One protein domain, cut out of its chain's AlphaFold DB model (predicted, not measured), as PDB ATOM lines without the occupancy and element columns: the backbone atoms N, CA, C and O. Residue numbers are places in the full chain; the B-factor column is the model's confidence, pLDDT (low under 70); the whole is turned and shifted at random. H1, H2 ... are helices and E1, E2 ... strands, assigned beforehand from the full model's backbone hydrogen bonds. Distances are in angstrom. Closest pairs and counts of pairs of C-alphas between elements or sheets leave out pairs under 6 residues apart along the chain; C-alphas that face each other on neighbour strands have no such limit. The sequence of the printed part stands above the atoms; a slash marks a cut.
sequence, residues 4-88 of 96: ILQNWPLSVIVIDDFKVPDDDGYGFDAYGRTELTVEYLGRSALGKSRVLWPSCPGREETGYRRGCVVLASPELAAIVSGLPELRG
ATOM      1  N   ILE A   4      14.847 -46.740   4.001       89.19
ATOM      2  CA  ILE A   4      15.423 -46.914   2.659       89.19
ATOM      3  C   ILE A   4      16.554 -45.904   2.427       89.19
ATOM      4  O   ILE A   4      17.671 -46.291   2.109       89.19
ATOM      5  N   LEU A   5      16.309 -44.617   2.682       89.38
ATOM      6  CA  LEU A   5      17.306 -43.563   2.449       89.38
ATOM      7  C   LEU A   5      18.570 -43.708   3.314       89.38
ATOM      8  O   LEU A   5      19.628 -43.222   2.930       89.38
ATOM      9  N   GLN A   6      18.478 -44.369   4.471       90.38
ATOM     10  CA  GLN A   6      19.641 -44.652   5.322       90.38
ATOM     11  C   GLN A   6      20.547 -45.742   4.757       90.38
ATOM     12  O   GLN A   6      21.764 -45.645   4.872       90.38
ATOM     13  N   ASN A   7      19.951 -46.789   4.192       95.12
ATOM     14  CA  ASN A   7      20.682 -47.971   3.744       95.12
ATOM     15  C   ASN A   7      21.069 -47.879   2.259       95.12
ATOM     16  O   ASN A   7      22.045 -48.495   1.840       95.12
ATOM     17  N   TRP A   8      20.346 -47.068   1.480       95.25
ATOM     18  CA  TRP A   8      20.590 -46.818   0.059       95.25
ATOM     19  C   TRP A   8      20.632 -45.308  -0.219       95.25
ATOM     20  O   TRP A   8      19.680 -44.745  -0.769       95.25
ATOM     21  N   PRO A   9      21.729 -44.625   0.164       92.56
ATOM     22  CA  PRO A   9      21.848 -43.174   0.016       92.56
ATOM     23  C   PRO A   9      21.936 -42.727  -1.449       92.56
ATOM     24  O   PRO A   9      21.556 -41.606  -1.761       92.56
ATOM     25  N   LEU A  10      22.387 -43.605  -2.351       96.50
ATOM     26  CA  LEU A  10      22.356 -43.392  -3.796       96.50
ATOM     27  C   LEU A  10      21.173 -44.167  -4.384       96.50
ATOM     28  O   LEU A  10      21.302 -45.346  -4.711       96.50
ATOM     29  N   SER A  11      20.005 -43.531  -4.451       96.06
ATOM     30  CA  SER A  11      18.766 -44.210  -4.839       96.06
ATOM     31  C   SER A  11      17.826 -43.341  -5.666       96.06
ATOM     32  O   SER A  11      17.793 -42.113  -5.559       96.06
ATOM     33  N   VAL A  12      17.040 -44.032  -6.491       97.38
ATOM     34  CA  VAL A  12      15.821 -43.523  -7.116       97.38
ATOM     35  C   VAL A  12      14.701 -44.438  -6.650       97.38
ATOM     36  O   VAL A  12      14.740 -45.641  -6.897       97.38
ATOM     37  N   ILE A  13      13.743 -43.880  -5.919       97.19
ATOM     38  CA  ILE A  13      12.603 -44.614  -5.373       97.19
ATOM     39  C   ILE A  13      11.378 -44.203  -6.174       97.19
ATOM     40  O   ILE A  13      11.090 -43.013  -6.279       97.19
ATOM     41  N   VAL A  14      10.657 -45.182  -6.706       97.06
ATOM     42  CA  VAL A  14       9.342 -44.977  -7.315       97.06
ATOM     43  C   VAL A  14       8.300 -45.507  -6.345       97.06
ATOM     44  O   VAL A  14       8.447 -46.611  -5.822       97.06
ATOM     45  N   ILE A  15       7.280 -44.701  -6.072       95.56
ATOM     46  CA  ILE A  15       6.104 -45.121  -5.317       95.56
ATOM     47  C   ILE A  15       4.932 -45.062  -6.289       95.56
ATOM     48  O   ILE A  15       4.550 -43.975  -6.733       95.56
ATOM     49  N   ASP A  16       4.426 -46.238  -6.646       93.88
ATOM     50  CA  ASP A  16       3.266 -46.399  -7.519       93.88
ATOM     51  C   ASP A  16       1.978 -45.938  -6.827       93.88
ATOM     52  O   ASP A  16       1.929 -45.772  -5.605       93.88
ATOM     53  N   ASP A  17       0.930 -45.734  -7.626       93.69
ATOM     54  CA  ASP A  17      -0.418 -45.389  -7.166       93.69
ATOM     55  C   ASP A  17      -0.476 -44.138  -6.275       93.69
ATOM     56  O   ASP A  17      -1.295 -44.025  -5.362       93.69
ATOM     57  N   PHE A  18       0.394 -43.173  -6.564       96.56
ATOM     58  CA  PHE A  18       0.598 -41.971  -5.768       96.56
ATOM     59  C   PHE A  18      -0.027 -40.742  -6.429       96.56
ATOM     60  O   PHE A  18      -0.001 -40.595  -7.651       96.56
ATOM     61  N   LYS A  19      -0.567 -39.824  -5.626       96.62
ATOM     62  CA  LYS A  19      -1.243 -38.625  -6.133       96.62
ATOM     63  C   LYS A  19      -0.296 -37.740  -6.946       96.62
ATOM     64  O   LYS A  19       0.815 -37.443  -6.499       96.62
ATOM     65  N   VAL A  20      -0.772 -37.257  -8.098       96.69
ATOM     66  CA  VAL A  20      -0.157 -36.164  -8.870       96.69
ATOM     67  C   VAL A  20      -0.888 -34.865  -8.497       96.69
ATOM     68  O   VAL A  20      -2.026 -34.679  -8.919       96.69
ATOM     69  N   PRO A  21      -0.307 -33.985  -7.659       94.69
ATOM     70  CA  PRO A  21      -1.051 -32.899  -7.010       94.69
ATOM     71  C   PRO A  21      -1.729 -31.883  -7.935       94.69
ATOM     72  O   PRO A  21      -2.687 -31.242  -7.514       94.69
ATOM     73  N   ASP A  22      -1.211 -31.694  -9.146       95.31
ATOM     74  CA  ASP A  22      -1.683 -30.701 -10.115       95.31
ATOM     75  C   ASP A  22      -2.304 -31.327 -11.375       95.31
ATOM     76  O   ASP A  22      -2.509 -30.627 -12.367       95.31
ATOM     77  N   ASP A  23      -2.605 -32.629 -11.349       96.44
ATOM     78  CA  ASP A  23      -3.191 -33.345 -12.481       96.44
ATOM     79  C   ASP A  23      -4.196 -34.415 -12.026       96.44
ATOM     80  O   ASP A  23      -3.844 -35.561 -11.739       96.44
ATOM     81  N   ASP A  24      -5.479 -34.044 -12.031       95.81
ATOM     82  CA  ASP A  24      -6.601 -34.936 -11.704       95.81
ATOM     83  C   ASP A  24      -6.847 -36.022 -12.772       95.81
ATOM     84  O   ASP A  24      -7.718 -36.878 -12.609       95.81
ATOM     85  N   GLY A  25      -6.101 -36.010 -13.885       96.38
ATOM     86  CA  GLY A  25      -6.133 -37.076 -14.882       96.38
ATOM     87  C   GLY A  25      -5.544 -38.394 -14.375       96.38
ATOM     88  O   GLY A  25      -5.814 -39.436 -14.975       96.38
ATOM     89  N   TYR A  26      -4.776 -38.355 -13.280       97.19
ATOM     90  CA  TYR A  26      -4.185 -39.525 -12.643       97.19
ATOM     91  C   TYR A  26      -4.982 -39.993 -11.418       97.19
ATOM     92  O   TYR A  26      -5.161 -39.265 -10.444       97.19
ATOM     93  N   GLY A  27      -5.395 -41.259 -11.426       95.69
ATOM     94  CA  GLY A  27      -5.880 -41.954 -10.238       95.69
ATOM     95  C   GLY A  27      -4.738 -42.348  -9.295       95.69
ATOM     96  O   GLY A  27      -3.600 -42.535  -9.717       95.69
ATOM     97  N   PHE A  28      -5.056 -42.520  -8.016       95.69
ATOM     98  CA  PHE A  28      -4.126 -42.949  -6.968       95.69
ATOM     99  C   PHE A  28      -4.876 -43.747  -5.888       95.69
ATOM    100  O   PHE A  28      -6.108 -43.832  -5.931       95.69
ATOM    101  N   ASP A  29      -4.149 -44.369  -4.962       92.50
ATOM    102  CA  ASP A  29      -4.727 -45.161  -3.874       92.50
ATOM    103  C   ASP A  29      -4.908 -44.365  -2.576       92.50
ATOM    104  O   ASP A  29      -4.226 -43.374  -2.292       92.50
ATOM    105  N   ALA A  30      -5.839 -44.851  -1.753       91.31
ATOM    106  CA  ALA A  30      -6.041 -44.388  -0.391       91.31
ATOM    107  C   ALA A  30      -6.154 -45.577   0.572       91.31
ATOM    108  O   ALA A  30      -6.929 -46.511   0.359       91.31
ATOM    109  N   TYR A  31      -5.431 -45.514   1.689       82.50
ATOM    110  CA  TYR A  31      -5.604 -46.435   2.806       82.50
ATOM    111  C   TYR A  31      -6.695 -45.901   3.736       82.50
ATOM    112  O   TYR A  31      -6.453 -45.103   4.646       82.50
ATOM    113  N   GLY A  32      -7.936 -46.318   3.484       88.12
ATOM    114  CA  GLY A  32      -9.104 -45.815   4.202       88.12
ATOM    115  C   GLY A  32      -9.347 -44.340   3.884       88.12
ATOM    116  O   GLY A  32      -9.778 -44.007   2.788       88.12
ATOM    117  N   ARG A  33      -9.087 -43.452   4.849       89.62
ATOM    118  CA  ARG A  33      -9.220 -41.992   4.672       89.62
ATOM    119  C   ARG A  33      -7.913 -41.299   4.288       89.62
ATOM    120  O   ARG A  33      -7.900 -40.083   4.138       89.62
ATOM    121  N   THR A  34      -6.827 -42.056   4.179       89.88
ATOM    122  CA  THR A  34      -5.487 -41.512   3.980       89.88
ATOM    123  C   THR A  34      -5.069 -41.680   2.530       89.88
ATOM    124  O   THR A  34      -4.816 -42.796   2.089       89.88
ATOM    125  N   GLU A  35      -4.987 -40.571   1.803       94.06
ATOM    126  CA  GLU A  35      -4.488 -40.535   0.427       94.06
ATOM    127  C   GLU A  35      -2.960 -40.690   0.379       94.06
ATOM    128  O   GLU A  35      -2.245 -40.122   1.215       94.06
ATOM    129  N   LEU A  36      -2.446 -41.399  -0.631       93.19
ATOM    130  CA  LEU A  36      -1.009 -41.482  -0.895       93.19
ATOM    131  C   LEU A  36      -0.487 -40.170  -1.495       93.19
ATOM    132  O   LEU A  36      -0.562 -39.928  -2.698       93.19
ATOM    133  N   THR A  37       0.015 -39.309  -0.610       93.44
ATOM    134  CA  THR A  37       0.433 -37.927  -0.889       93.44
ATOM    135  C   THR A  37       1.789 -37.612  -0.261       93.44
ATOM    136  O   THR A  37       2.272 -38.329   0.622       93.44
ATOM    137  N   VAL A  38       2.451 -36.540  -0.709       92.19
ATOM    138  CA  VAL A  38       3.737 -36.130  -0.114       92.19
ATOM    139  C   VAL A  38       3.562 -35.652   1.326       92.19
ATOM    140  O   VAL A  38       4.465 -35.830   2.141       92.19
ATOM    141  N   GLU A  39       2.386 -35.122   1.654       91.00
ATOM    142  CA  GLU A  39       1.956 -34.789   3.008       91.00
ATOM    143  C   GLU A  39       1.857 -36.049   3.878       91.00
ATOM    144  O   GLU A  39       2.352 -36.046   5.003       91.00
ATOM    145  N   TYR A  40       1.303 -37.146   3.347       90.44
ATOM    146  CA  TYR A  40       1.264 -38.438   4.042       90.44
ATOM    147  C   TYR A  40       2.667 -38.986   4.348       90.44
ATOM    148  O   TYR A  40       2.906 -39.484   5.447       90.44
ATOM    149  N   LEU A  41       3.610 -38.875   3.403       89.44
ATOM    150  CA  LEU A  41       5.003 -39.285   3.632       89.44
ATOM    151  C   LEU A  41       5.692 -38.394   4.677       89.44
ATOM    152  O   LEU A  41       6.449 -38.874   5.528       89.44
ATOM    153  N   GLY A  42       5.446 -37.087   4.603       89.12
ATOM    154  CA  GLY A  42       6.046 -36.087   5.472       89.12
ATOM    155  C   GLY A  42       7.558 -35.921   5.270       89.12
ATOM    156  O   GLY A  42       8.263 -36.713   4.633       89.12
ATOM    157  N   ARG A  43       8.112 -34.864   5.871       87.19
ATOM    158  CA  ARG A  43       9.529 -34.488   5.683       87.19
ATOM    159  C   ARG A  43      10.517 -35.570   6.115       87.19
ATOM    160  O   ARG A  43      11.590 -35.697   5.531       87.19
ATOM    161  N   SER A  44      10.171 -36.352   7.138       86.50
ATOM    162  CA  SER A  44      11.079 -37.365   7.685       86.50
ATOM    163  C   SER A  44      11.283 -38.568   6.757       86.50
ATOM    164  O   SER A  44      12.351 -39.185   6.808       86.50
ATOM    165  N   ALA A  45      10.288 -38.890   5.920       88.06
ATOM    166  CA  ALA A  45      10.378 -39.959   4.932       88.06
ATOM    167  C   ALA A  45      11.022 -39.472   3.628       88.06
ATOM    168  O   ALA A  45      11.813 -40.196   3.034       88.06
ATOM    169  N   LEU A  46      10.735 -38.229   3.223       91.69
ATOM    170  CA  LEU A  46      11.306 -37.621   2.017       91.69
ATOM    171  C   LEU A  46      12.791 -37.271   2.177       91.69
ATOM    172  O   LEU A  46      13.557 -37.326   1.212       91.69
ATOM    173  N   GLY A  47      13.221 -36.908   3.389       90.69
ATOM    174  CA  GLY A  47      14.592 -36.483   3.650       90.69
ATOM    175  C   GLY A  47      14.970 -35.264   2.804       90.69
ATOM    176  O   GLY A  47      14.280 -34.249   2.822       90.69
ATOM    177  N   LYS A  48      16.080 -35.366   2.064       92.25
ATOM    178  CA  LYS A  48      16.538 -34.341   1.105       92.25
ATOM    179  C   LYS A  48      16.259 -34.728  -0.353       92.25
ATOM    180  O   LYS A  48      16.862 -34.155  -1.256       92.25
ATOM    181  N   SER A  49      15.405 -35.724  -0.578       94.56
ATOM    182  CA  SER A  49      15.155 -36.244  -1.919       94.56
ATOM    183  C   SER A  49      14.504 -35.187  -2.806       94.56
ATOM    184  O   SER A  49      13.646 -34.419  -2.364       94.56
ATOM    185  N   ARG A  50      14.885 -35.172  -4.080       95.75
ATOM    186  CA  ARG A  50      14.165 -34.439  -5.114       95.75
ATOM    187  C   ARG A  50      12.894 -35.210  -5.450       95.75
ATOM    188  O   ARG A  50      12.971 -36.381  -5.802       95.75
ATOM    189  N   VAL A  51      11.753 -34.538  -5.336       96.69
ATOM    190  CA  VAL A  51      10.431 -35.110  -5.617       96.69
ATOM    191  C   VAL A  51      10.003 -34.735  -7.032       96.69
ATOM    192  O   VAL A  51      10.070 -33.558  -7.405       96.69
ATOM    193  N   LEU A  52       9.605 -35.732  -7.814       97.81
ATOM    194  CA  LEU A  52       9.226 -35.603  -9.217       97.81
ATOM    195  C   LEU A  52       7.977 -36.447  -9.505       97.81
ATOM    196  O   LEU A  52       7.730 -37.447  -8.838       97.81
ATOM    197  N   TRP A  53       7.227 -36.053 -10.526       97.81
ATOM    198  CA  TRP A  53       6.021 -36.718 -11.023       97.81
ATOM    199  C   TRP A  53       6.120 -36.945 -12.533       97.81
ATOM    200  O   TRP A  53       6.982 -36.327 -13.167       97.81
ATOM    201  N   PRO A  54       5.239 -37.771 -13.126       97.38
ATOM    202  CA  PRO A  54       5.124 -37.887 -14.574       97.38
ATOM    203  C   PRO A  54       4.947 -36.524 -15.257       97.38
ATOM    204  O   PRO A  54       4.179 -35.666 -14.808       97.38
ATOM    205  N   SER A  55       5.671 -36.315 -16.354       97.31
ATOM    206  CA  SER A  55       5.523 -35.125 -17.197       97.31
ATOM    207  C   SER A  55       4.364 -35.235 -18.187       97.31
ATOM    208  O   SER A  55       3.805 -34.209 -18.574       97.31
ATOM    209  N   CYS A  56       3.995 -36.461 -18.569       96.69
ATOM    210  CA  CYS A  56       2.834 -36.742 -19.408       96.69
ATOM    211  C   CYS A  56       1.559 -36.256 -18.696       96.69
ATOM    212  O   CYS A  56       1.346 -36.627 -17.542       96.69
ATOM    213  N   PRO A  57       0.706 -35.439 -19.335       96.56
ATOM    214  CA  PRO A  57      -0.601 -35.109 -18.781       96.56
ATOM    215  C   PRO A  57      -1.466 -36.367 -18.648       96.56
ATOM    216  O   PRO A  57      -1.590 -37.134 -19.603       96.56
ATOM    217  N   GLY A  58      -2.158 -36.552 -17.524       96.38
ATOM    218  CA  GLY A  58      -2.958 -37.756 -17.266       96.38
ATOM    219  C   GLY A  58      -4.048 -38.000 -18.316       96.38
ATOM    220  O   GLY A  58      -4.365 -39.140 -18.651       96.38
ATOM    221  N   ARG A  59      -4.574 -36.928 -18.928       96.00
ATOM    222  CA  ARG A  59      -5.541 -37.008 -20.041       96.00
ATOM    223  C   ARG A  59      -4.955 -37.611 -21.330       96.00
ATOM    224  O   ARG A  59      -5.715 -38.131 -22.144       96.00
ATOM    225  N   GLU A  60      -3.644 -37.478 -21.527       96.50
ATOM    226  CA  GLU A  60      -2.891 -37.965 -22.692       96.50
ATOM    227  C   GLU A  60      -2.312 -39.364 -22.435       96.50
ATOM    228  O   GLU A  60      -1.910 -40.047 -23.374       96.50
ATOM    229  N   GLU A  61      -2.349 -39.835 -21.184       93.75
ATOM    230  CA  GLU A  61      -2.001 -41.206 -20.837       93.75
ATOM    231  C   GLU A  61      -3.061 -42.188 -21.394       93.75
ATOM    232  O   GLU A  61      -4.280 -42.024 -21.249       93.75
ATOM    233  N   THR A  62      -2.573 -43.219 -22.072       91.38
ATOM    234  CA  THR A  62      -3.299 -44.292 -22.756       91.38
ATOM    235  C   THR A  62      -3.463 -45.568 -21.924       91.38
ATOM    236  O   THR A  62      -4.327 -46.382 -22.245       91.38
ATOM    237  N   GLY A  63      -2.657 -45.759 -20.878       90.56
ATOM    238  CA  GLY A  63      -2.748 -46.868 -19.932       90.56
ATOM    239  C   GLY A  63      -3.752 -46.622 -18.802       90.56
ATOM    240  O   GLY A  63      -4.790 -45.985 -18.980       90.56
ATOM    241  N   TYR A  64      -3.463 -47.156 -17.611       90.25
ATOM    242  CA  TYR A  64      -4.373 -47.097 -16.456       90.25
ATOM    243  C   TYR A  64      -4.505 -45.704 -15.830       90.25
ATOM    244  O   TYR A  64      -5.332 -45.530 -14.934       90.25
ATOM    245  N   ARG A  65      -3.705 -44.724 -16.280       94.81
ATOM    246  CA  ARG A  65      -3.695 -43.355 -15.740       94.81
ATOM    247  C   ARG A  65      -3.521 -43.351 -14.225       94.81
ATOM    248  O   ARG A  65      -4.257 -42.691 -13.502       94.81
ATOM    249  N   ARG A  66      -2.569 -44.139 -13.731       95.62
ATOM    250  CA  ARG A  66      -2.228 -44.202 -12.307       95.62
ATOM    251  C   ARG A  66      -0.997 -43.354 -12.052       95.62
ATOM    252  O   ARG A  66      -0.029 -43.426 -12.805       95.62
ATOM    253  N   GLY A  67      -1.094 -42.488 -11.055       96.12
ATOM    254  CA  GLY A  67      -0.019 -41.586 -10.690       96.12
ATOM    255  C   GLY A  67       1.110 -42.325  -9.985       96.12
ATOM    256  O   GLY A  67       0.938 -43.421  -9.453       96.12
ATOM    257  N   CYS A  68       2.279 -41.703  -9.966       97.19
ATOM    258  CA  CYS A  68       3.403 -42.140  -9.159       97.19
ATOM    259  C   CYS A  68       4.188 -40.917  -8.690       97.19
ATOM    260  O   CYS A  68       4.033 -39.812  -9.221       97.19
ATOM    261  N   VAL A  69       5.053 -41.123  -7.702       97.62
ATOM    262  CA  VAL A  69       6.065 -40.141  -7.313       97.62
ATOM    263  C   VAL A  69       7.442 -40.778  -7.384       97.62
ATOM    264  O   VAL A  69       7.640 -41.928  -6.988       97.62
ATOM    265  N   VAL A  70       8.405 -40.009  -7.877       97.88
ATOM    266  CA  VAL A  70       9.811 -40.386  -7.941       97.88
ATOM    267  C   VAL A  70      10.592 -39.547  -6.940       97.88
ATOM    268  O   VAL A  70      10.577 -38.317  -6.987       97.88
ATOM    269  N   LEU A  71      11.290 -40.224  -6.032       96.88
ATOM    270  CA  LEU A  71      12.201 -39.627  -5.066       96.88
ATOM    271  C   LEU A  71      13.632 -39.938  -5.498       96.88
ATOM    272  O   LEU A  71      14.072 -41.084  -5.424       96.88
ATOM    273  N   ALA A  72      14.362 -38.924  -5.946       97.19
ATOM    274  CA  ALA A  72      15.775 -39.055  -6.281       97.19
ATOM    275  C   ALA A  72      16.640 -38.558  -5.123       97.19
ATOM    276  O   ALA A  72      16.403 -37.467  -4.594       97.19
ATOM    277  N   SER A  73      17.665 -39.324  -4.749       96.12
ATOM    278  CA  SER A  73      18.643 -38.866  -3.766       96.12
ATOM    279  C   SER A  73      19.355 -37.586  -4.241       96.12
ATOM    280  O   SER A  73      19.413 -37.328  -5.450       96.12
ATOM    281  N   PRO A  74      19.890 -36.755  -3.326       95.50
ATOM    282  CA  PRO A  74      20.518 -35.479  -3.683       95.50
ATOM    283  C   PRO A  74      21.577 -35.591  -4.787       95.50
ATOM    284  O   PRO A  74      21.642 -34.739  -5.669       95.50
ATOM    285  N   GLU A  75      22.366 -36.661  -4.767       96.62
ATOM    286  CA  GLU A  75      23.447 -36.930  -5.715       96.62
ATOM    287  C   GLU A  75      22.928 -37.267  -7.121       96.62
ATOM    288  O   GLU A  75      23.607 -36.998  -8.110       96.62
ATOM    289  N   LEU A  76      21.716 -37.823  -7.229       97.75
ATOM    290  CA  LEU A  76      21.080 -38.183  -8.501       97.75
ATOM    291  C   LEU A  76      20.062 -37.145  -8.978       97.75
ATOM    292  O   LEU A  76      19.609 -37.211 -10.121       97.75
ATOM    293  N   ALA A  77      19.713 -36.168  -8.139       97.06
ATOM    294  CA  ALA A  77      18.634 -35.220  -8.390       97.06
ATOM    295  C   ALA A  77      18.749 -34.507  -9.746       97.06
ATOM    296  O   ALA A  77      17.743 -34.370 -10.441       97.06
ATOM    297  N   ALA A  78      19.952 -34.075 -10.137       97.75
ATOM    298  CA  ALA A  78      20.175 -33.380 -11.406       97.75
ATOM    299  C   ALA A  78      19.961 -34.298 -12.621       97.75
ATOM    300  O   ALA A  78      19.320 -33.891 -13.585       97.75
ATOM    301  N   ILE A  79      20.453 -35.539 -12.549       98.12
ATOM    302  CA  ILE A  79      20.323 -36.527 -13.628       98.12
ATOM    303  C   ILE A  79      18.852 -36.908 -13.800       98.12
ATOM    304  O   ILE A  79      18.323 -36.839 -14.904       98.12
ATOM    305  N   VAL A  80      18.173 -37.247 -12.701       98.25
ATOM    306  CA  VAL A  80      16.773 -37.698 -12.738       98.25
ATOM    307  C   VAL A  80      15.827 -36.556 -13.124       98.25
ATOM    308  O   VAL A  80      14.887 -36.778 -13.877       98.25
ATOM    309  N   SER A  81      16.096 -35.318 -12.689       97.56
ATOM    310  CA  SER A  81      15.306 -34.147 -13.117       97.56
ATOM    311  C   SER A  81      15.493 -33.797 -14.598       97.56
ATOM    312  O   SER A  81      14.713 -33.011 -15.124       97.56
ATOM    313  N   GLY A  82      16.536 -34.318 -15.252       98.00
ATOM    314  CA  GLY A  82      16.781 -34.126 -16.680       98.00
ATOM    315  C   GLY A  82      16.027 -35.111 -17.578       98.00
ATOM    316  O   GLY A  82      16.076 -34.956 -18.797       98.00
ATOM    317  N   LEU A  83      15.354 -36.114 -17.004       98.31
ATOM    318  CA  LEU A  83      14.554 -37.069 -17.765       98.31
ATOM    319  C   LEU A  83      13.278 -36.386 -18.285       98.31
ATOM    320  O   LEU A  83      12.547 -35.802 -17.482       98.31
ATOM    321  N   PRO A  84      12.981 -36.454 -19.594       97.81
ATOM    322  CA  PRO A  84      11.813 -35.787 -20.165       97.81
ATOM    323  C   PRO A  84      10.485 -36.349 -19.646       97.81
ATOM    324  O   PRO A  84       9.473 -35.659 -19.721       97.81
ATOM    325  N   GLU A  85      10.476 -37.567 -19.101       96.62
ATOM    326  CA  GLU A  85       9.311 -38.242 -18.522       96.62
ATOM    327  C   GLU A  85       8.951 -37.733 -17.121       96.62
ATOM    328  O   GLU A  85       7.889 -38.079 -16.601       96.62
ATOM    329  N   LEU A  86       9.815 -36.925 -16.499       98.12
ATOM    330  CA  LEU A  86       9.649 -36.453 -15.130       98.12
ATOM    331  C   LEU A  86       9.626 -34.930 -15.047       98.12
ATOM    332  O   LEU A  86      10.325 -34.216 -15.760       98.12
ATOM    333  N   ARG A  87       8.839 -34.416 -14.105       97.75
ATOM    334  CA  ARG A  87       8.777 -32.988 -13.790       97.75
ATOM    335  C   ARG A  87       8.682 -32.754 -12.292       97.75
ATOM    336  O   ARG A  87       8.091 -33.534 -11.552       97.75
ATOM    337  N   GLY A  88       9.247 -31.638 -11.845       95.75
ATOM    338  CA  GLY A  88       8.915 -31.079 -10.536       95.75
ATOM    339  C   GLY A  88       7.672 -30.202 -10.645       95.75
ATOM    340  O   GLY A  88       7.444 -29.591 -11.687       95.75
TER     341      GLY A  88
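This is residues 4 to 88 of the 96 residues of an uncharacterized protein of Streptomyces sp. TSRI0395 (UniProt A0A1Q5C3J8). Little regular structure is found: long loops extend beyond one end of a small antiparallel sheet, E1, E3, E2, and H3 packs on it. Of 85 printed residues, 33 lie in H1, E1, H2, E2, E3, H3, class mixed. It is compact, radius of gyration of the C-alphas 12.9 A, spanning 34 by 32 by 17 A.

Find H1, residues 4 to 7, from C-alpha 4 at (15.423, -46.914, 2.659). Then come E1, 12 to 16, H2, 38 to 46, E2, 50 to 54, 13.5 A long, E3, 68 to 72, and H3, 77 to 81, ending at (15.306, -34.147, -13.117).

Across antiparallel E1 and E3, N 13 and O 71 are 2.9 A apart; across hairpin E2 and E3, N 52 and O 70 are 2.9 A apart. E1, H2, E2 form a split right-handed strand-helix-strand unit, E3 between. H1 only grazes the sheet. H2 has 2 of 5 O i to N i+4 pairs within hydrogen-bond range, 3 of 6 i+3.

The printed part has no cut; E1 to H2 and E2 to E3 are long links.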